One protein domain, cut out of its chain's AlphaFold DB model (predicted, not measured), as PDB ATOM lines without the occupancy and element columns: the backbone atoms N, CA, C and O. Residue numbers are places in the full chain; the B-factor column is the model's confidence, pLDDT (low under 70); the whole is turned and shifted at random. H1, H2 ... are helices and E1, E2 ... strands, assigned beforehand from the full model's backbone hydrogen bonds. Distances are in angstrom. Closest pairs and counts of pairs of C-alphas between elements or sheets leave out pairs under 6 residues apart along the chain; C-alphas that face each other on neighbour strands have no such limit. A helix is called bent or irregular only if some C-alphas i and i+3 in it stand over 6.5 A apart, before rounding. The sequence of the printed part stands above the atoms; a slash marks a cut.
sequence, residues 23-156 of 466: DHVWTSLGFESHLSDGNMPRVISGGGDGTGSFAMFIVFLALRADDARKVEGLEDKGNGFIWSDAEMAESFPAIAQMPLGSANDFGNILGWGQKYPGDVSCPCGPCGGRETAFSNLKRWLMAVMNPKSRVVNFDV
ATOM      1  N   ASP A  23     255.398 216.055 162.130       40.41
ATOM      2  CA  ASP A  23     256.236 215.378 163.127       40.41
ATOM      3  C   ASP A  23     257.471 216.175 163.528       40.41
ATOM      4  O   ASP A  23     257.791 216.248 164.714       40.41
ATOM      5  N   HIS A  24     258.143 216.848 162.590       41.88
ATOM      6  CA  HIS A  24     259.238 217.751 162.948       41.88
ATOM      7  C   HIS A  24     258.710 218.943 163.764       41.88
ATOM      8  O   HIS A  24     259.384 219.427 164.673       41.88
ATOM      9  N   VAL A  25     257.466 219.368 163.518       43.25
ATOM     10  CA  VAL A  25     256.757 220.366 164.337       43.25
ATOM     11  C   VAL A  25     256.324 219.789 165.694       43.25
ATOM     12  O   VAL A  25     256.540 220.428 166.717       43.25
ATOM     13  N   TRP A  26     255.787 218.572 165.758       45.03
ATOM     14  CA  TRP A  26     255.318 217.943 166.999       45.03
ATOM     15  C   TRP A  26     256.461 217.534 167.931       45.03
ATOM     16  O   TRP A  26     256.361 217.705 169.146       45.03
ATOM     17  N   THR A  27     257.574 217.074 167.366       42.84
ATOM     18  CA  THR A  27     258.764 216.646 168.110       42.84
ATOM     19  C   THR A  27     259.581 217.857 168.572       42.84
ATOM     20  O   THR A  27     260.077 217.869 169.698       42.84
ATOM     21  N   SER A  28     259.655 218.930 167.772       40.09
ATOM     22  CA  SER A  28     260.312 220.184 168.189       40.09
ATOM     23  C   SER A  28     259.519 220.988 169.230       40.09
ATOM     24  O   SER A  28     260.121 221.771 169.967       40.09
ATOM     25  N   LEU A  29     258.204 220.764 169.356       44.00
ATOM     26  CA  LEU A  29     257.339 221.401 170.361       44.00
ATOM     27  C   LEU A  29     257.329 220.700 171.736       44.00
ATOM     28  O   LEU A  29     256.607 221.140 172.627       44.00
ATOM     29  N   GLY A  30     258.125 219.647 171.954       38.72
ATOM     30  CA  GLY A  30     258.281 219.047 173.288       38.72
ATOM     31  C   GLY A  30     257.029 218.324 173.802       38.72
ATOM     32  O   GLY A  30     256.650 218.489 174.963       38.72
ATOM     33  N   PHE A  31     256.394 217.521 172.945       47.25
ATOM     34  CA  PHE A  31     255.166 216.759 173.213       47.25
ATOM     35  C   PHE A  31     255.172 215.977 174.545       47.25
ATOM     36  O   PHE A  31     254.185 216.024 175.281       47.25
ATOM     37  N   GLU A  32     256.301 215.365 174.924       47.22
ATOM     38  CA  GLU A  32     256.441 214.646 176.203       47.22
ATOM     39  C   GLU A  32     256.165 215.534 177.432       47.22
ATOM     40  O   GLU A  32     255.607 215.065 178.421       47.22
ATOM     41  N   SER A  33     256.490 216.832 177.361       46.25
ATOM     42  CA  SER A  33     256.273 217.787 178.459       46.25
ATOM     43  C   SER A  33     254.843 218.336 178.540       46.25
ATOM     44  O   SER A  33     254.419 218.817 179.588       46.25
ATOM     45  N   HIS A  34     254.073 218.261 177.450       46.09
ATOM     46  CA  HIS A  34     252.687 218.739 177.410       46.09
ATOM     47  C   HIS A  34     251.679 217.658 177.809       46.09
ATOM     48  O   HIS A  34     250.684 217.974 178.470       46.09
ATOM     49  N   LEU A  35     251.969 216.392 177.488       50.31
ATOM     50  CA  LEU A  35     251.194 215.250 177.975       50.31
ATOM     51  C   LEU A  35     251.286 215.101 179.500       50.31
ATOM     52  O   LEU A  35     250.277 214.817 180.144       50.31
ATOM     53  N   SER A  36     252.454 215.372 180.098       49.88
ATOM     54  CA  SER A  36     252.637 215.300 181.556       49.88
ATOM     55  C   SER A  36     251.790 216.306 182.345       49.88
ATOM     56  O   SER A  36     251.501 216.070 183.516       49.88
ATOM     57  N   ASP A  37     251.352 217.394 181.704       54.81
ATOM     58  CA  ASP A  37     250.496 218.421 182.311       54.81
ATOM     59  C   ASP A  37     248.990 218.176 182.067       54.81
ATOM     60  O   ASP A  37     248.160 218.999 182.462       54.81
ATOM     61  N   GLY A  38     248.618 217.067 181.410       59.59
ATOM     62  CA  GLY A  38     247.226 216.735 181.082       59.59
ATOM     63  C   GLY A  38     246.592 217.663 180.038       59.59
ATOM     64  O   GLY A  38     245.367 217.781 179.975       59.59
ATOM     65  N   ASN A  39     247.407 218.355 179.235       69.81
ATOM     66  CA  ASN A  39     246.933 219.336 178.266       69.81
ATOM     67  C   ASN A  39     246.833 218.725 176.866       69.81
ATOM     68  O   ASN A  39     247.843 218.408 176.243       69.81
ATOM     69  N   MET A  40     245.610 218.634 176.340       79.81
ATOM     70  CA  MET A  40     245.369 218.167 174.974       79.81
ATOM     71  C   MET A  40     245.962 219.148 173.938       79.81
ATOM     72  O   MET A  40     245.696 220.358 174.039       79.81
ATOM     73  N   PRO A  41     246.726 218.663 172.934       86.56
ATOM     74  CA  PRO A  41     247.233 219.487 171.835       86.56
ATOM     75  C   PRO A  41     246.106 220.223 171.103       86.56
ATOM     76  O   PRO A  41     244.961 219.778 171.106       86.56
ATOM     77  N   ARG A  42     246.407 221.358 170.459       88.94
ATOM     78  CA  ARG A  42     245.394 222.193 169.787       88.94
ATOM     79  C   ARG A  42     245.811 222.563 168.375       88.94
ATOM     80  O   ARG A  42     246.943 222.979 168.155       88.94
ATOM     81  N   VAL A  43     244.862 222.502 167.444       92.31
ATOM     82  CA  VAL A  43     245.023 222.987 166.068       92.31
ATOM     83  C   VAL A  43     244.042 224.126 165.820       92.31
ATOM     84  O   VAL A  43     242.833 223.977 165.998       92.31
ATOM     85  N   ILE A  44     244.560 225.276 165.383       93.38
ATOM     86  CA  ILE A  44     243.739 226.423 164.988       93.38
ATOM     87  C   ILE A  44     243.498 226.365 163.476       93.38
ATOM     88  O   ILE A  44     244.384 226.647 162.673       93.38
ATOM     89  N   SER A  45     242.268 226.043 163.090       93.56
ATOM     90  CA  SER A  45     241.783 226.096 161.713       93.56
ATOM     91  C   SER A  45     241.353 227.524 161.366       93.56
ATOM     92  O   SER A  45     240.327 228.013 161.840       93.56
ATOM     93  N   GLY A  46     242.144 228.225 160.551       92.38
ATOM     94  CA  GLY A  46     241.838 229.580 160.089       92.38
ATOM     95  C   GLY A  46     241.140 229.596 158.736       92.38
ATOM     96  O   GLY A  46     241.787 229.429 157.707       92.38
ATOM     97  N   GLY A  47     239.832 229.868 158.704       90.44
ATOM     98  CA  GLY A  47     239.099 229.856 157.439       90.44
ATOM     99  C   GLY A  47     237.591 230.046 157.551       90.44
ATOM    100  O   GLY A  47     237.095 230.637 158.509       90.44
ATOM    101  N   GLY A  48     236.878 229.590 156.521       87.81
ATOM    102  CA  GLY A  48     235.418 229.489 156.531       87.81
ATOM    103  C   GLY A  48     234.959 228.109 156.993       87.81
ATOM    104  O   GLY A  48     235.754 227.320 157.488       87.81
ATOM    105  N   ASP A  49     233.685 227.801 156.775       88.31
ATOM    106  CA  ASP A  49     233.053 226.575 157.280       88.31
ATOM    107  C   ASP A  49     233.738 225.281 156.807       88.31
ATOM    108  O   ASP A  49     234.132 224.462 157.632       88.31
ATOM    109  N   GLY A  50     234.006 225.145 155.505       88.69
ATOM    110  CA  GLY A  50     234.717 223.985 154.951       88.69
ATOM    111  C   GLY A  50     236.187 223.864 155.374       88.69
ATOM    112  O   GLY A  50     236.826 222.848 155.117       88.69
ATOM    113  N   THR A  51     236.761 224.875 156.034       91.56
ATOM    114  CA  THR A  51     238.141 224.779 156.529       91.56
ATOM    115  C   THR A  51     238.238 223.855 157.743       91.56
ATOM    116  O   THR A  51     239.268 223.213 157.909       91.56
ATOM    117  N   GLY A  52     237.169 223.707 158.535       89.81
ATOM    118  CA  GLY A  52     237.134 222.742 159.640       89.81
ATOM    119  C   GLY A  52     237.288 221.295 159.161       89.81
ATOM    120  O   GLY A  52     238.136 220.559 159.665       89.81
ATOM    121  N   SER A  53     236.541 220.909 158.122       92.56
ATOM    122  CA  SER A  53     236.661 219.585 157.500       92.56
ATOM    123  C   SER A  53     238.001 219.383 156.792       92.56
ATOM    124  O   SER A  53     238.591 218.305 156.889       92.56
ATOM    125  N   PHE A  54     238.542 220.428 156.159       92.81
ATOM    126  CA  PHE A  54     239.884 220.382 155.576       92.81
ATOM    127  C   PHE A  54     240.996 220.238 156.630       92.81
ATOM    128  O   PHE A  54     241.952 219.501 156.407       92.81
ATOM    129  N   ALA A  55     240.875 220.885 157.791       92.88
ATOM    130  CA  ALA A  55     241.852 220.754 158.871       92.88
ATOM    131  C   ALA A  55     241.951 219.304 159.368       92.88
ATOM    132  O   ALA A  55     243.057 218.807 159.558       92.88
ATOM    133  N   MET A  56     240.825 218.592 159.490       94.12
ATOM    134  CA  MET A  56     240.842 217.159 159.816       94.12
ATOM    135  C   MET A  56     241.563 216.331 158.755       94.12
ATOM    136  O   MET A  56     242.361 215.467 159.104       94.12
ATOM    137  N   PHE A  57     241.328 216.609 157.469       95.19
ATOM    138  CA  PHE A  57     242.073 215.955 156.390       95.19
ATOM    139  C   PHE A  57     243.585 216.149 156.550       95.19
ATOM    140  O   PHE A  57     244.324 215.175 156.450       95.19
ATOM    141  N   ILE A  58     244.039 217.370 156.850       94.69
ATOM    142  CA  ILE A  58     245.463 217.658 157.064       94.69
ATOM    143  C   ILE A  58     246.015 216.921 158.291       94.69
ATOM    144  O   ILE A  58     247.100 216.357 158.199       94.69
ATOM    145  N   VAL A  59     245.274 216.866 159.405       94.25
ATOM    146  CA  VAL A  59     245.697 216.117 160.603       94.25
ATOM    147  C   VAL A  59     245.851 214.627 160.292       94.25
ATOM    148  O   VAL A  59     246.892 214.054 160.583       94.25
ATOM    149  N   PHE A  60     244.874 213.994 159.639       96.06
ATOM    150  CA  PHE A  60     245.011 212.581 159.268       96.06
ATOM    151  C   PHE A  60     246.088 212.334 158.215       96.06
ATOM    152  O   PHE A  60     246.717 211.282 158.231       96.06
ATOM    153  N   LEU A  61     246.292 213.272 157.289       94.31
ATOM    154  CA  LEU A  61     247.348 213.167 156.288       94.31
ATOM    155  C   LEU A  61     248.729 213.208 156.943       94.31
ATOM    156  O   LEU A  61     249.610 212.468 156.522       94.31
ATOM    157  N   ALA A  62     248.884 214.032 157.977       90.62
ATOM    158  CA  ALA A  62     250.092 214.102 158.784       90.62
ATOM    159  C   ALA A  62     250.328 212.837 159.614       90.62
ATOM    160  O   ALA A  62     251.450 212.365 159.694       90.62
ATOM    161  N   LEU A  63     249.266 212.268 160.192       93.88
ATOM    162  CA  LEU A  63     249.348 211.048 161.000       93.88
ATOM    163  C   LEU A  63     249.463 209.766 160.167       93.88
ATOM    164  O   LEU A  63     249.622 208.681 160.726       93.88
ATOM    165  N   ARG A  64     249.311 209.843 158.843       94.88
ATOM    166  CA  ARG A  64     249.351 208.671 157.966       94.88
ATOM    167  C   ARG A  64     250.748 208.057 158.004       94.88
ATOM    168  O   ARG A  64     251.724 208.747 157.730       94.88
ATOM    169  N   ALA A  65     250.819 206.755 158.257       93.31
ATOM    170  CA  ALA A  65     252.085 206.039 158.234       93.31
ATOM    171  C   ALA A  65     252.749 206.089 156.851       93.31
ATOM    172  O   ALA A  65     252.073 206.089 155.814       93.31
ATOM    173  N   ASP A  66     254.082 206.106 156.846       91.25
ATOM    174  CA  ASP A  66     254.894 206.031 155.639       91.25
ATOM    175  C   ASP A  66     256.002 204.991 155.815       91.25
ATOM    176  O   ASP A  66     257.026 205.209 156.468       91.25
ATOM    177  N   ASP A  67     255.804 203.844 155.169       89.56
ATOM    178  CA  ASP A  67     256.732 202.722 155.192       89.56
ATOM    179  C   ASP A  67     258.123 203.055 154.618       89.56
ATOM    180  O   ASP A  67     259.088 202.349 154.916       89.56
ATOM    181  N   ALA A  68     258.262 204.124 153.827       90.88
ATOM    182  CA  ALA A  68     259.567 204.602 153.378       90.88
ATOM    183  C   ALA A  68     260.322 205.379 154.475       90.88
ATOM    184  O   ALA A  68     261.550 205.454 154.431       90.88
ATOM    185  N   ARG A  69     259.610 205.912 155.478       85.94
ATOM    186  CA  ARG A  69     260.140 206.733 156.583       85.94
ATOM    187  C   ARG A  69     260.167 205.993 157.927       85.94
ATOM    188  O   ARG A  69     260.273 206.621 158.978       85.94
ATOM    189  N   LYS A  70     260.152 204.651 157.939       89.12
ATOM    190  CA  LYS A  70     260.231 203.859 159.194       89.12
ATOM    191  C   LYS A  70     261.446 204.208 160.053       89.12
ATOM    192  O   LYS A  70     261.349 204.216 161.273       89.12
ATOM    193  N   VAL A  71     262.582 204.528 159.425       88.19
ATOM    194  CA  VAL A  71     263.818 204.925 160.129       88.19
ATOM    195  C   VAL A  71     263.681 206.238 160.906       88.19
ATOM    196  O   VAL A  71     264.455 206.477 161.826       88.19
ATOM    197  N   GLU A  72     262.691 207.065 160.562       85.19
ATOM    198  CA  GLU A  72     262.336 208.308 161.257       85.19
ATOM    199  C   GLU A  72     261.265 208.078 162.342       85.19
ATOM    200  O   GLU A  72     260.823 209.025 162.981       85.19
ATOM    201  N   GLY A  73     260.841 206.828 162.564       85.50
ATOM    202  CA  GLY A  73     259.786 206.473 163.517       85.50
ATOM    203  C   GLY A  73     258.363 206.559 162.956       85.50
ATOM    204  O   GLY A  73     257.417 206.314 163.699       85.50
ATOM    205  N   LEU A  74     258.196 206.840 161.657       89.25
ATOM    206  CA  LEU A  74     256.890 207.055 161.009       89.25
ATOM    207  C   LEU A  74     256.273 205.771 160.433       89.25
ATOM    208  O   LEU A  74     255.564 205.782 159.424       89.25
ATOM    209  N   GLU A  75     256.593 204.644 161.058       92.56
ATOM    210  CA  GLU A  75     256.071 203.339 160.676       92.56
ATOM    211  C   GLU A  75     254.616 203.149 161.120       92.56
ATOM    212  O   GLU A  75     254.171 203.719 162.117       92.56
ATOM    213  N   ASP A  76     253.888 202.295 160.404       94.25
ATOM    214  CA  ASP A  76     252.527 201.911 160.775       94.25
ATOM    215  C   ASP A  76     252.504 201.160 162.117       94.25
ATOM    216  O   ASP A  76     253.151 200.122 162.276       94.25
ATOM    217  N   LYS A  77     251.703 201.653 163.071       92.12
ATOM    218  CA  LYS A  77     251.460 201.013 164.376       92.12
ATOM    219  C   LYS A  77     250.343 199.960 164.350       92.12
ATOM    220  O   LYS A  77     249.844 199.551 165.398       92.12
ATOM    221  N   GLY A  78     249.968 199.482 163.164       91.94
ATOM    222  CA  GLY A  78     248.996 198.411 162.931       91.94
ATOM    223  C   GLY A  78     247.584 198.899 162.594       91.94
ATOM    224  O   GLY A  78     246.647 198.099 162.563       91.94
ATOM    225  N   ASN A  79     247.411 200.198 162.353       94.00
ATOM    226  CA  ASN A  79     246.125 200.831 162.050       94.00
ATOM    227  C   ASN A  79     246.192 201.794 160.843       94.00
ATOM    228  O   ASN A  79     245.209 202.485 160.568       94.00
ATOM    229  N   GLY A  80     247.309 201.819 160.113       95.06
ATOM    230  CA  GLY A  80     247.586 202.714 158.989       95.06
ATOM    231  C   GLY A  80     248.110 204.099 159.389       95.06
ATOM    232  O   GLY A  80     248.291 204.953 158.517       95.06
ATOM    233  N   PHE A  81     248.343 204.338 160.681       95.75
ATOM    234  CA  PHE A  81     248.810 205.612 161.223       95.75
ATOM    235  C   PHE A  81     250.094 205.432 162.041       95.75
ATOM    236  O   PHE A  81     250.404 204.342 162.523       95.75
ATOM    237  N   ILE A  82     250.834 206.530 162.200       93.19
ATOM    238  CA  ILE A  82     252.042 206.594 163.036       93.19
ATOM    239  C   ILE A  82     251.720 206.522 164.535       93.19
ATOM    240  O   ILE A  82     252.596 206.234 165.345       93.19
ATOM    241  N   TRP A  83     250.461 206.777 164.903       93.50
ATOM    242  CA  TRP A  83     249.941 206.662 166.263       93.50
ATOM    243  C   TRP A  83     249.048 205.431 166.395       93.50
ATOM    244  O   TRP A  83     248.156 205.186 165.577       93.50
ATOM    245  N   SER A  84     249.244 204.688 167.479       93.31
ATOM    246  CA  SER A  84     248.336 203.635 167.920       93.31
ATOM    247  C   SER A  84     246.943 204.188 168.244       93.31
ATOM    248  O   SER A  84     246.734 205.390 168.409       93.31
ATOM    249  N   ASP A  85     245.956 203.297 168.365       94.19
ATOM    250  CA  ASP A  85     244.589 203.699 168.720       94.19
ATOM    251  C   ASP A  85     244.515 204.385 170.096       94.19
ATOM    252  O   ASP A  85     243.732 205.318 170.260       94.19
ATOM    253  N   ALA A  86     245.346 203.958 171.056       93.06
ATOM    254  CA  ALA A  86     245.434 204.579 172.378       93.06
ATOM    255  C   ALA A  86     246.043 205.989 172.300       93.06
ATOM    256  O   ALA A  86     245.473 206.936 172.837       93.06
ATOM    257  N   GLU A  87     247.145 206.149 171.559       92.00
ATOM    258  CA  GLU A  87     247.774 207.459 171.346       92.00
ATOM    259  C   GLU A  87     246.827 208.423 170.629       92.00
ATOM    260  O   GLU A  87     246.703 209.576 171.037       92.00
ATOM    261  N   MET A  88     246.101 207.958 169.604       92.69
ATOM    262  CA  MET A  88     245.072 208.775 168.963       92.69
ATOM    263  C   MET A  88     243.978 209.172 169.956       92.69
ATOM    264  O   MET A  88     243.657 210.352 170.033       92.69
ATOM    265  N   ALA A  89     243.420 208.238 170.730       93.00
ATOM    266  CA  ALA A  89     242.347 208.546 171.676       93.00
ATOM    267  C   ALA A  89     242.743 209.646 172.675       93.00
ATOM    268  O   ALA A  89     241.976 210.587 172.889       93.00
ATOM    269  N   GLU A  90     243.956 209.564 173.224       88.44
ATOM    270  CA  GLU A  90     244.443 210.472 174.267       88.44
ATOM    271  C   GLU A  90     245.012 211.788 173.720       88.44
ATOM    272  O   GLU A  90     244.899 212.830 174.369       88.44
ATOM    273  N   SER A  91     245.621 211.757 172.531       88.50
ATOM    274  CA  SER A  91     246.479 212.848 172.050       88.50
ATOM    275  C   SER A  91     246.026 213.514 170.756       88.50
ATOM    276  O   SER A  91     246.668 214.474 170.317       88.50
ATOM    277  N   PHE A  92     244.935 213.056 170.130       93.06
ATOM    278  CA  PHE A  92     244.415 213.715 168.933       93.06
ATOM    279  C   PHE A  92     244.147 215.202 169.211       93.06
ATOM    280  O   PHE A  92     243.497 215.542 170.205       93.06
ATOM    281  N   PRO A  93     244.634 216.116 168.355       92.44
ATOM    282  CA  PRO A  93     244.565 217.536 168.649       92.44
ATOM    283  C   PRO A  93     243.122 218.044 168.659       92.44
ATOM    284  O   PRO A  93     242.356 217.827 167.718       92.44
ATOM    285  N   ALA A  94     242.783 218.823 169.683       93.94
ATOM    286  CA  ALA A  94     241.527 219.545 169.750       93.94
ATOM    287  C   ALA A  94     241.478 220.656 168.692       93.94
ATOM    288  O   ALA A  94     242.360 221.519 168.621       93.94
ATOM    289  N   ILE A  95     240.418 220.677 167.887       94.69
ATOM    290  CA  ILE A  95     240.265 221.652 166.804       94.69
ATOM    291  C   ILE A  95     239.586 222.923 167.325       94.69
ATOM    292  O   ILE A  95     238.538 222.875 167.967       94.69
ATOM    293  N   ALA A  96     240.152 224.082 167.002       94.12
ATOM    294  CA  ALA A  96     239.530 225.386 167.192       94.12
ATOM    295  C   ALA A  96     239.345 226.085 165.840       94.12
ATOM    296  O   ALA A  96     240.259 226.098 165.019       94.12
ATOM    297  N   GLN A  97     238.190 226.713 165.607       93.75
ATOM    298  CA  GLN A  97     237.910 227.416 164.351       93.75
ATOM    299  C   GLN A  97     238.080 228.930 164.514       93.75
ATOM    300  O   GLN A  97     237.293 229.585 165.199       93.75
ATOM    301  N   MET A  98     239.056 229.510 163.815       94.38
ATOM    302  CA  MET A  98     239.158 230.956 163.643       94.38
ATOM    303  C   MET A  98     238.275 231.402 162.458       94.38
ATOM    304  O   MET A  98     238.470 230.939 161.328       94.38
ATOM    305  N   PRO A  99     237.312 232.314 162.680       90.62
ATOM    306  CA  PRO A  99     236.340 232.732 161.667       90.62
ATOM    307  C   PRO A  99     236.940 233.734 160.659       90.62
ATOM    308  O   PRO A  99     236.878 234.947 160.856       90.62
ATOM    309  N   LEU A 100     237.513 233.241 159.558       88.31
ATOM    310  CA  LEU A 100     238.084 234.060 158.467       88.31
ATOM    311  C   LEU A 100     237.216 234.086 157.197       88.31
ATOM    312  O   LEU A 100     237.489 234.842 156.262       88.31
ATOM    313  N   GLY A 101     236.173 233.260 157.135       84.00
ATOM    314  CA  GLY A 101     235.217 233.192 156.033       84.00
ATOM    315  C   GLY A 101     234.114 234.256 156.089       84.00
ATOM    316  O   GLY A 101     234.214 235.278 156.766       84.00
ATOM    317  N   SER A 102     233.045 234.039 155.314       80.38
ATOM    318  CA  SER A 102     231.929 235.000 155.188       80.38
ATOM    319  C   SER A 102     230.716 234.703 156.076       80.38
ATOM    320  O   SER A 102     229.979 235.645 156.379       80.38
ATOM    321  N   ALA A 103     230.492 233.435 156.436       83.19
ATOM    322  CA  ALA A 103     229.403 232.986 157.309       83.19
ATOM    323  C   ALA A 103     229.964 232.535 158.667       83.19
ATOM    324  O   ALA A 103     229.664 233.179 159.669       83.19
ATOM    325  N   ASN A 104     230.908 231.582 158.653       87.88
ATOM    326  CA  ASN A 104     231.656 231.124 159.834       87.88
ATOM    327  C   ASN A 104     230.747 230.522 160.905       87.88
ATOM    328  O   ASN A 104     230.890 230.785 162.101       87.88
ATOM    329  N   ASP A 105     229.811 229.707 160.459       89.19
ATOM    330  CA  ASP A 105     228.852 229.015 161.295       89.19
ATOM    331  C   ASP A 105     229.543 227.961 162.169       89.19
ATOM    332  O   ASP A 105     229.141 227.776 163.316       89.19
ATOM    333  N   PHE A 106     230.658 227.370 161.709       91.44
ATOM    334  CA  PHE A 106     231.478 226.491 162.555       91.44
ATOM    335  C   PHE A 106     232.148 227.233 163.709       91.44
ATOM    336  O   PHE A 106     232.051 226.809 164.858       91.44
ATOM    337  N   GLY A 107     232.731 228.404 163.441       91.94
ATOM    338  CA  GLY A 107     233.234 229.280 164.503       91.94
ATOM    339  C   GLY A 107     232.123 229.711 165.466       91.94
ATOM    340  O   GLY A 107     232.343 229.782 166.674       91.94
ATOM    341  N   ASN A 108     230.911 229.937 164.952       90.50
ATOM    342  CA  ASN A 108     229.766 230.329 165.763       90.50
ATOM    343  C   ASN A 108     229.321 229.239 166.741       90.50
ATOM    344  O   ASN A 108     229.216 229.523 167.932       90.50
ATOM    345  N   ILE A 109     229.082 228.007 166.271       90.75
ATOM    346  CA  ILE A 109     228.604 226.925 167.154       90.75
ATOM    347  C   ILE A 109     229.630 226.540 168.212       90.75
ATOM    348  O   ILE A 109     229.255 226.135 169.304       90.75
ATOM    349  N   LEU A 110     230.916 226.710 167.906       93.19
ATOM    350  CA  LEU A 110     231.996 226.488 168.856       93.19
ATOM    351  C   LEU A 110     232.176 227.662 169.829       93.19
ATOM    352  O   LEU A 110     233.050 227.598 170.681       93.19
ATOM    353  N   GLY A 111     231.398 228.746 169.727       91.75
ATOM    354  CA  GLY A 111     231.490 229.887 170.641       91.75
ATOM    355  C   GLY A 111     232.656 230.841 170.366       91.75
ATOM    356  O   GLY A 111     233.019 231.624 171.245       91.75
ATOM    357  N   TRP A 112     233.249 230.793 169.169       91.62
ATOM    358  CA  TRP A 112     234.306 231.706 168.703       91.62
ATOM    359  C   TRP A 112     233.770 232.899 167.902       91.62
ATOM    360  O   TRP A 112     234.507 233.854 167.648       91.62
ATOM    361  N   GLY A 113     232.481 232.863 167.546       88.62
ATOM    362  CA  GLY A 113     231.769 233.903 166.807       88.62
ATOM    363  C   GLY A 113     231.893 233.785 165.282       88.62
ATOM    364  O   GLY A 113     232.633 232.965 164.749       88.62
ATOM    365  N   GLN A 114     231.146 234.636 164.568       86.94
ATOM    366  CA  GLN A 114     231.056 234.624 163.096       86.94
ATOM    367  C   GLN A 114     232.003 235.605 162.387       86.94
ATOM    368  O   GLN A 114     232.064 235.646 161.156       86.94
ATOM    369  N   LYS A 115     232.712 236.451 163.132       85.88
ATOM    370  CA  LYS A 115     233.580 237.496 162.576       85.88
ATOM    371  C   LYS A 115     235.013 237.270 162.999       85.88
ATOM    372  O   LYS A 115     235.248 236.879 164.138       85.88
ATOM    373  N   TYR A 116     235.942 237.620 162.115       87.44
ATOM    374  CA  TYR A 116     237.360 237.633 162.438       87.44
ATOM    375  C   TYR A 116     237.597 238.433 163.731       87.44
ATOM    376  O   TYR A 116     237.179 239.592 163.799       87.44
ATOM    377  N   PRO A 117     238.251 237.858 164.759       84.38
ATOM    378  CA  PRO A 117     238.440 238.529 166.046       84.38
ATOM    379  C   PRO A 117     239.241 239.835 165.958       84.38
ATOM    380  O   PRO A 117     239.094 240.691 166.824       84.38
ATOM    381  N   GLY A 118     240.056 240.021 164.915       82.31
ATOM    382  CA  GLY A 118     240.760 241.280 164.655       82.31
ATOM    383  C   GLY A 118     239.997 242.275 163.768       82.31
ATOM    384  O   GLY A 118     240.603 243.235 163.298       82.31
ATOM    385  N   ASP A 119     238.711 242.051 163.476       76.12
ATOM    386  CA  ASP A 119     237.905 242.978 162.672       76.12
ATOM    387  C   ASP A 119     237.495 244.219 163.489       76.12
ATOM    388  O   ASP A 119     237.174 244.137 164.676       76.12
ATOM    389  N   VAL A 120     237.492 245.393 162.851       60.66
ATOM    390  CA  VAL A 120     237.323 246.712 163.501       60.66
ATOM    391  C   VAL A 120     235.916 247.280 163.287       60.66
ATOM    392  O   VAL A 120     235.704 248.490 163.347       60.66
ATOM    393  N   SER A 121     234.933 246.436 162.973       52.97
ATOM    394  CA  SER A 121     233.628 246.904 162.503       52.97
ATOM    395  C   SER A 121     232.785 247.539 163.632       52.97
ATOM    396  O   SER A 121     231.846 246.904 164.115       52.97
ATOM    397  N   CYS A 122     233.057 248.789 164.040       45.66
ATOM    398  CA  CYS A 122     231.976 249.638 164.551       45.66
ATOM    399  C   CYS A 122     231.164 250.146 163.351       45.66
ATOM    400  O   CYS A 122     231.746 250.694 162.412       45.66
ATOM    401  N   PRO A 123     229.822 250.058 163.386       42.50
ATOM    402  CA  PRO A 123     228.946 250.731 162.423       42.50
ATOM    403  C   PRO A 123     229.114 252.261 162.393       42.50
ATOM    404  O   PRO A 123     228.614 252.918 161.488       42.50
ATOM    405  N   CYS A 124     229.798 252.820 163.391       43.97
ATOM    406  CA  CYS A 124     229.931 254.240 163.667       43.97
ATOM    407  C   CYS A 124     231.227 254.895 163.132       43.97
ATOM    408  O   CYS A 124     231.452 256.077 163.367       43.97
ATOM    409  N   GLY A 125     232.065 254.159 162.389       46.12
ATOM    410  CA  GLY A 125     233.415 254.597 161.995       46.12
ATOM    411  C   GLY A 125     234.501 254.012 162.913       46.12
ATOM    412  O   GLY A 125     234.204 253.114 163.700       46.12
ATOM    413  N   PRO A 126     235.772 254.450 162.820       44.97
ATOM    414  CA  PRO A 126     236.883 253.899 163.599       44.97
ATOM    415  C   PRO A 126     236.825 254.405 165.049       44.97
ATOM    416  O   PRO A 126     237.646 255.202 165.485       44.97
ATOM    417  N   CYS A 127     235.815 253.974 165.799       50.75
ATOM    418  CA  CYS A 127     235.620 254.353 167.202       50.75
ATOM    419  C   CYS A 127     236.367 253.416 168.161       50.75
ATOM    420  O   CYS A 127     236.442 253.685 169.354       50.75
ATOM    421  N   GLY A 128     236.946 252.336 167.629       50.22
ATOM    422  CA  GLY A 128     237.994 251.547 168.264       50.22
ATOM    423  C   GLY A 128     239.235 251.591 167.375       50.22
ATOM    424  O   GLY A 128     239.161 251.260 166.191       50.22
ATOM    425  N   GLY A 129     240.359 252.073 167.903       55.38
ATOM    426  CA  GLY A 129     241.618 252.149 167.158       55.38
ATOM    427  C   GLY A 129     242.185 250.769 166.794       55.38
ATOM    428  O   GLY A 129     241.685 249.727 167.213       55.38
ATOM    429  N   ARG A 130     243.304 250.734 166.056       58.50
ATOM    430  CA  ARG A 130     244.067 249.487 165.803       58.50
ATOM    431  C   ARG A 130     244.389 248.716 167.094       58.50
ATOM    432  O   ARG A 130     244.442 247.490 167.078       58.50
ATOM    433  N   GLU A 131     244.538 249.430 168.205       61.75
ATOM    434  CA  GLU A 131     244.760 248.868 169.538       61.75
ATOM    435  C   GLU A 131     243.608 247.966 170.009       61.75
ATOM    436  O   GLU A 131     243.866 246.908 170.581       61.75
ATOM    437  N   THR A 132     242.344 248.297 169.710       73.25
ATOM    438  CA  THR A 132     241.202 247.446 170.095       73.25
ATOM    439  C   THR A 132     241.121 246.181 169.247       73.25
ATOM    440  O   THR A 132     240.795 245.117 169.766       73.25
ATOM    441  N   ALA A 133     241.478 246.263 167.962       77.81
ATOM    442  CA  ALA A 133     241.520 245.106 167.067       77.81
ATOM    443  C   ALA A 133     242.615 244.109 167.477       77.81
ATOM    444  O   ALA A 133     242.361 242.911 167.598       77.81
ATOM    445  N   PHE A 134     243.817 244.619 167.763       81.44
ATOM    446  CA  PHE A 134     244.917 243.806 168.278       81.44
ATOM    447  C   PHE A 134     244.584 243.208 169.651       81.44
ATOM    448  O   PHE A 134     244.846 242.032 169.885       81.44
ATOM    449  N   SER A 135     243.948 243.979 170.538       84.06
ATOM    450  CA  SER A 135     243.497 243.492 171.847       84.06
ATOM    451  C   SER A 135     242.456 242.371 171.728       84.06
ATOM    452  O   SER A 135     242.575 241.355 172.412       84.06
ATOM    453  N   ASN A 136     241.487 242.491 170.814       85.50
ATOM    454  CA  ASN A 136     240.485 241.449 170.570       85.50
ATOM    455  C   ASN A 136     241.106 240.169 170.000       85.50
ATOM    456  O   ASN A 136     240.810 239.079 170.489       85.50
ATOM    457  N   LEU A 137     242.012 240.292 169.023       88.25
ATOM    458  CA  LEU A 137     242.762 239.152 168.498       88.25
ATOM    459  C   LEU A 137     243.615 238.498 169.591       88.25
ATOM    460  O   LEU A 137     243.585 237.280 169.743       88.25
ATOM    461  N   LYS A 138     244.325 239.294 170.398       88.00
ATOM    462  CA  LYS A 138     245.108 238.797 171.533       88.00
ATOM    463  C   LYS A 138     244.220 238.070 172.538       88.00
ATOM    464  O   LYS A 138     244.577 236.986 172.975       88.00
ATOM    465  N   ARG A 139     243.055 238.619 172.888       88.56
ATOM    466  CA  ARG A 139     242.082 237.961 173.773       88.56
ATOM    467  C   ARG A 139     241.616 236.626 173.193       88.56
ATOM    468  O   ARG A 139     241.507 235.663 173.944       88.56
ATOM    469  N   TRP A 140     241.358 236.569 171.889       91.44
ATOM    470  CA  TRP A 140     240.982 235.336 171.201       91.44
ATOM    471  C   TRP A 140     242.109 234.293 171.266       91.44
ATOM    472  O   TRP A 140     241.867 233.174 171.707       91.44
ATOM    473  N   LEU A 141     243.348 234.684 170.938       90.25
ATOM    474  CA  LEU A 141     244.530 233.813 171.007       90.25
ATOM    475  C   LEU A 141     244.784 233.308 172.433       90.25
ATOM    476  O   LEU A 141     244.950 232.116 172.657       90.25
ATOM    477  N   MET A 142     244.725 234.194 173.427       88.44
ATOM    478  CA  MET A 142     244.880 233.805 174.830       88.44
ATOM    479  C   MET A 142     243.778 232.841 175.280       88.44
ATOM    480  O   MET A 142     244.055 231.925 176.046       88.44
ATOM    481  N   ALA A 143     242.539 233.018 174.810       90.12
ATOM    482  CA  ALA A 143     241.447 232.104 175.123       90.12
ATOM    483  C   ALA A 143     241.645 230.733 174.460       90.12
ATOM    484  O   ALA A 143     241.497 229.718 175.130       90.12
ATOM    485  N   VAL A 144     242.023 230.665 173.182       89.50
ATOM    486  CA  VAL A 144     242.238 229.370 172.509       89.50
ATOM    487  C   VAL A 144     243.498 228.653 172.991       89.50
ATOM    488  O   VAL A 144     243.548 227.433 172.939       89.50
ATOM    489  N   MET A 145     244.503 229.374 173.491       86.50
ATOM    490  CA  MET A 145     245.742 228.785 174.012       86.50
ATOM    491  C   MET A 145     245.672 228.457 175.505       86.50
ATOM    492  O   MET A 145     246.530 227.742 176.009       86.50
ATOM    493  N   ASN A 146     244.676 228.973 176.234       86.62
ATOM    494  CA  ASN A 146     244.531 228.692 177.657       86.62
ATOM    495  C   ASN A 146     244.238 227.195 177.862       86.62
ATOM    496  O   ASN A 146     243.177 226.741 177.419       86.62
ATOM    497  N   PRO A 147     245.097 226.439 178.568       84.12
ATOM    498  CA  PRO A 147     244.894 225.006 178.756       84.12
ATOM    499  C   PRO A 147     243.595 224.667 179.499       84.12
ATOM    500  O   PRO A 147     243.006 223.619 179.272       84.12
ATOM    501  N   LYS A 148     243.075 225.607 180.300       87.38
ATOM    502  CA  LYS A 148     241.787 225.480 180.998       87.38
ATOM    503  C   LYS A 148     240.565 225.719 180.110       87.38
ATOM    504  O   LYS A 148     239.442 225.597 180.596       87.38
ATOM    505  N   SER A 149     240.746 226.135 178.857       89.94
ATOM    506  CA  SER A 149     239.609 226.279 177.945       89.94
ATOM    507  C   SER A 149     238.983 224.924 177.694       89.94
ATOM    508  O   SER A 149     239.684 223.939 177.472       89.94
ATOM    509  N   ARG A 150     237.656 224.914 177.744       91.88
ATOM    510  CA  ARG A 150     236.837 223.716 177.647       91.88
ATOM    511  C   ARG A 150     237.086 223.020 176.312       91.88
ATOM    512  O   ARG A 150     237.000 223.653 175.261       91.88
ATOM    513  N   VAL A 151     237.355 221.724 176.376       92.88
ATOM    514  CA  VAL A 151     237.393 220.830 175.217       92.88
ATOM    515  C   VAL A 151     236.231 219.862 175.360       92.88
ATOM    516  O   VAL A 151     235.912 219.459 176.477       92.88
ATOM    517  N   VAL A 152     235.562 219.549 174.257       94.38
ATOM    518  CA  VAL A 152     234.430 218.616 174.231       94.38
ATOM    519  C   VAL A 152     234.516 217.718 173.008       94.38
ATOM    520  O   VAL A 152     235.171 218.063 172.024       94.38
ATOM    521  N   ASN A 153     233.805 216.603 173.067       94.69
ATOM    522  CA  ASN A 153     233.585 215.712 171.939       94.69
ATOM    523  C   ASN A 153     232.647 216.347 170.900       94.69
ATOM    524  O   ASN A 153     231.685 217.044 171.244       94.69
ATOM    525  N   PHE A 154     232.921 216.100 169.622       95.44
ATOM    526  CA  PHE A 154     232.157 216.625 168.498       95.44
ATOM    527  C   PHE A 154     231.951 215.558 167.427       95.44
ATOM    528  O   PHE A 154     232.898 214.915 166.968       95.44
ATOM    529  N   ASP A 155     230.703 215.418 166.989       96.44
ATOM    530  CA  ASP A 155     230.330 214.464 165.952       96.44
ATOM    531  C   ASP A 155     230.772 214.955 164.581       96.44
ATOM    532  O   ASP A 155     230.437 216.062 164.159       96.44
ATOM    533  N   VAL A 156     231.482 214.102 163.847       97.56
ATOM    534  CA  VAL A 156     231.828 214.343 162.446       97.56
ATOM    535  C   VAL A 156     231.122 213.314 161.588       97.56
ATOM    536  O   VAL A 156     231.193 212.106 161.834       97.56
TER     537      VAL A 156
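What this domain is: This is residues 23 to 156 of the 466 residues of the protein "PCMTD1 protein" of Symbiodinium sp. CCMP2592 (UniProt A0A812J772). The core is a small two-stranded parallel sheet, E1 and E2, with H3 packed over one face and the last part of H7, residues 140 to 145, coming in on the other. H4 lies far out toward one end of a long, loose body, and at the opposite end residues 122 to 127 stick out in the loop before H7, while E3 passes by E2 without joining the sheet. The printed part has 134 residues with seven named helices and three named strands, in the order H1 H2 E1 H3 H4 H5 E2 H6 H7 E3, and its class is mixed. It is loose, with a radius of gyration of the C-alphas of 17.8 A, and its spans of 59 by 29 by 26 A only just make it a rod.

Where its parts are: Find C-alpha 23 at (256.236, 215.378, 163.127), where H1 begins and runs to residue 28. H2 follows at residues 31 to 35, then E1 at residues 42 to 47, 15.8 A long. H3, residues 49 to 63, covers 22.8 A; it is neither bent nor irregular, but only just: C-alphas 49 and 52 are 6.1 A apart. H4, residues 67 to 72, is irregular, with C-alphas 68 and 71 8.0 A apart. Next come H5, residues 85 to 91, E2, residues 94 to 99 and 16.3 A long, and H6, residues 105 to 109. Look for C-alpha 130 at (244.067, 249.487, 165.803); from there H7 runs 22.3 A to residue 145. E3, residues 151 to 156, ends at C-alpha 156 at (231.828, 214.343, 162.446).

How they stand to each other: Start at E1 and E2, parallel at 26 degrees; N 45 and O 96 are 2.8 A apart and N 98 and O 45 2.8 A, both within hydrogen-bond range. With H3, H4 and H5 between them they make a strand-helix-strand unit, two parallel neighbour strands joined through helices. The closest C-alphas of E1 and H3 are those of Ser 45 and Ala 55, 6.1 A apart. H3 touches H6 with residues 49 to 52 alone, closest at the C-alphas of Asp 49 and Phe 106, 5.5 A. The closest C-alphas of E2 and H7 are those of Ala 96 and Val 144, 7.2 A apart. E3 pairs with no named strand; its closest C-alpha to E2 is that of Val 151, 7.0 A from that of Ala 94. H2 and H5 are close but not clearly touching, with the C-alphas of Leu 35 and Ser 91 7.9 A apart. H1 and H3 are close but not clearly touching, about perpendicular at 81 degrees, with the C-alphas of Asp 23 and Ala 62 7.6 A apart. H4 is apart from H3 and from H5. In H1, H2, H5, H6 and H7 every O i to N i+4 pair is within hydrogen-bond range; H3 has 10 of 11, and H4 has 0 of 2, with 1 of its 3 O i to N i+3 pairs within range.

The domain as a whole: The C-alphas farthest apart, those of Val 71 and Cys 124, are 59.9 A apart. The printed part has no cut. The links H4 to H5, 12 residues, and H6 to H7, 20 residues, are long, and residues 122 to 127 of the second stand free. The mean pLDDT of the printed part is 81.2; look for values under 70 at residues 23 to 39 and 120 to 131.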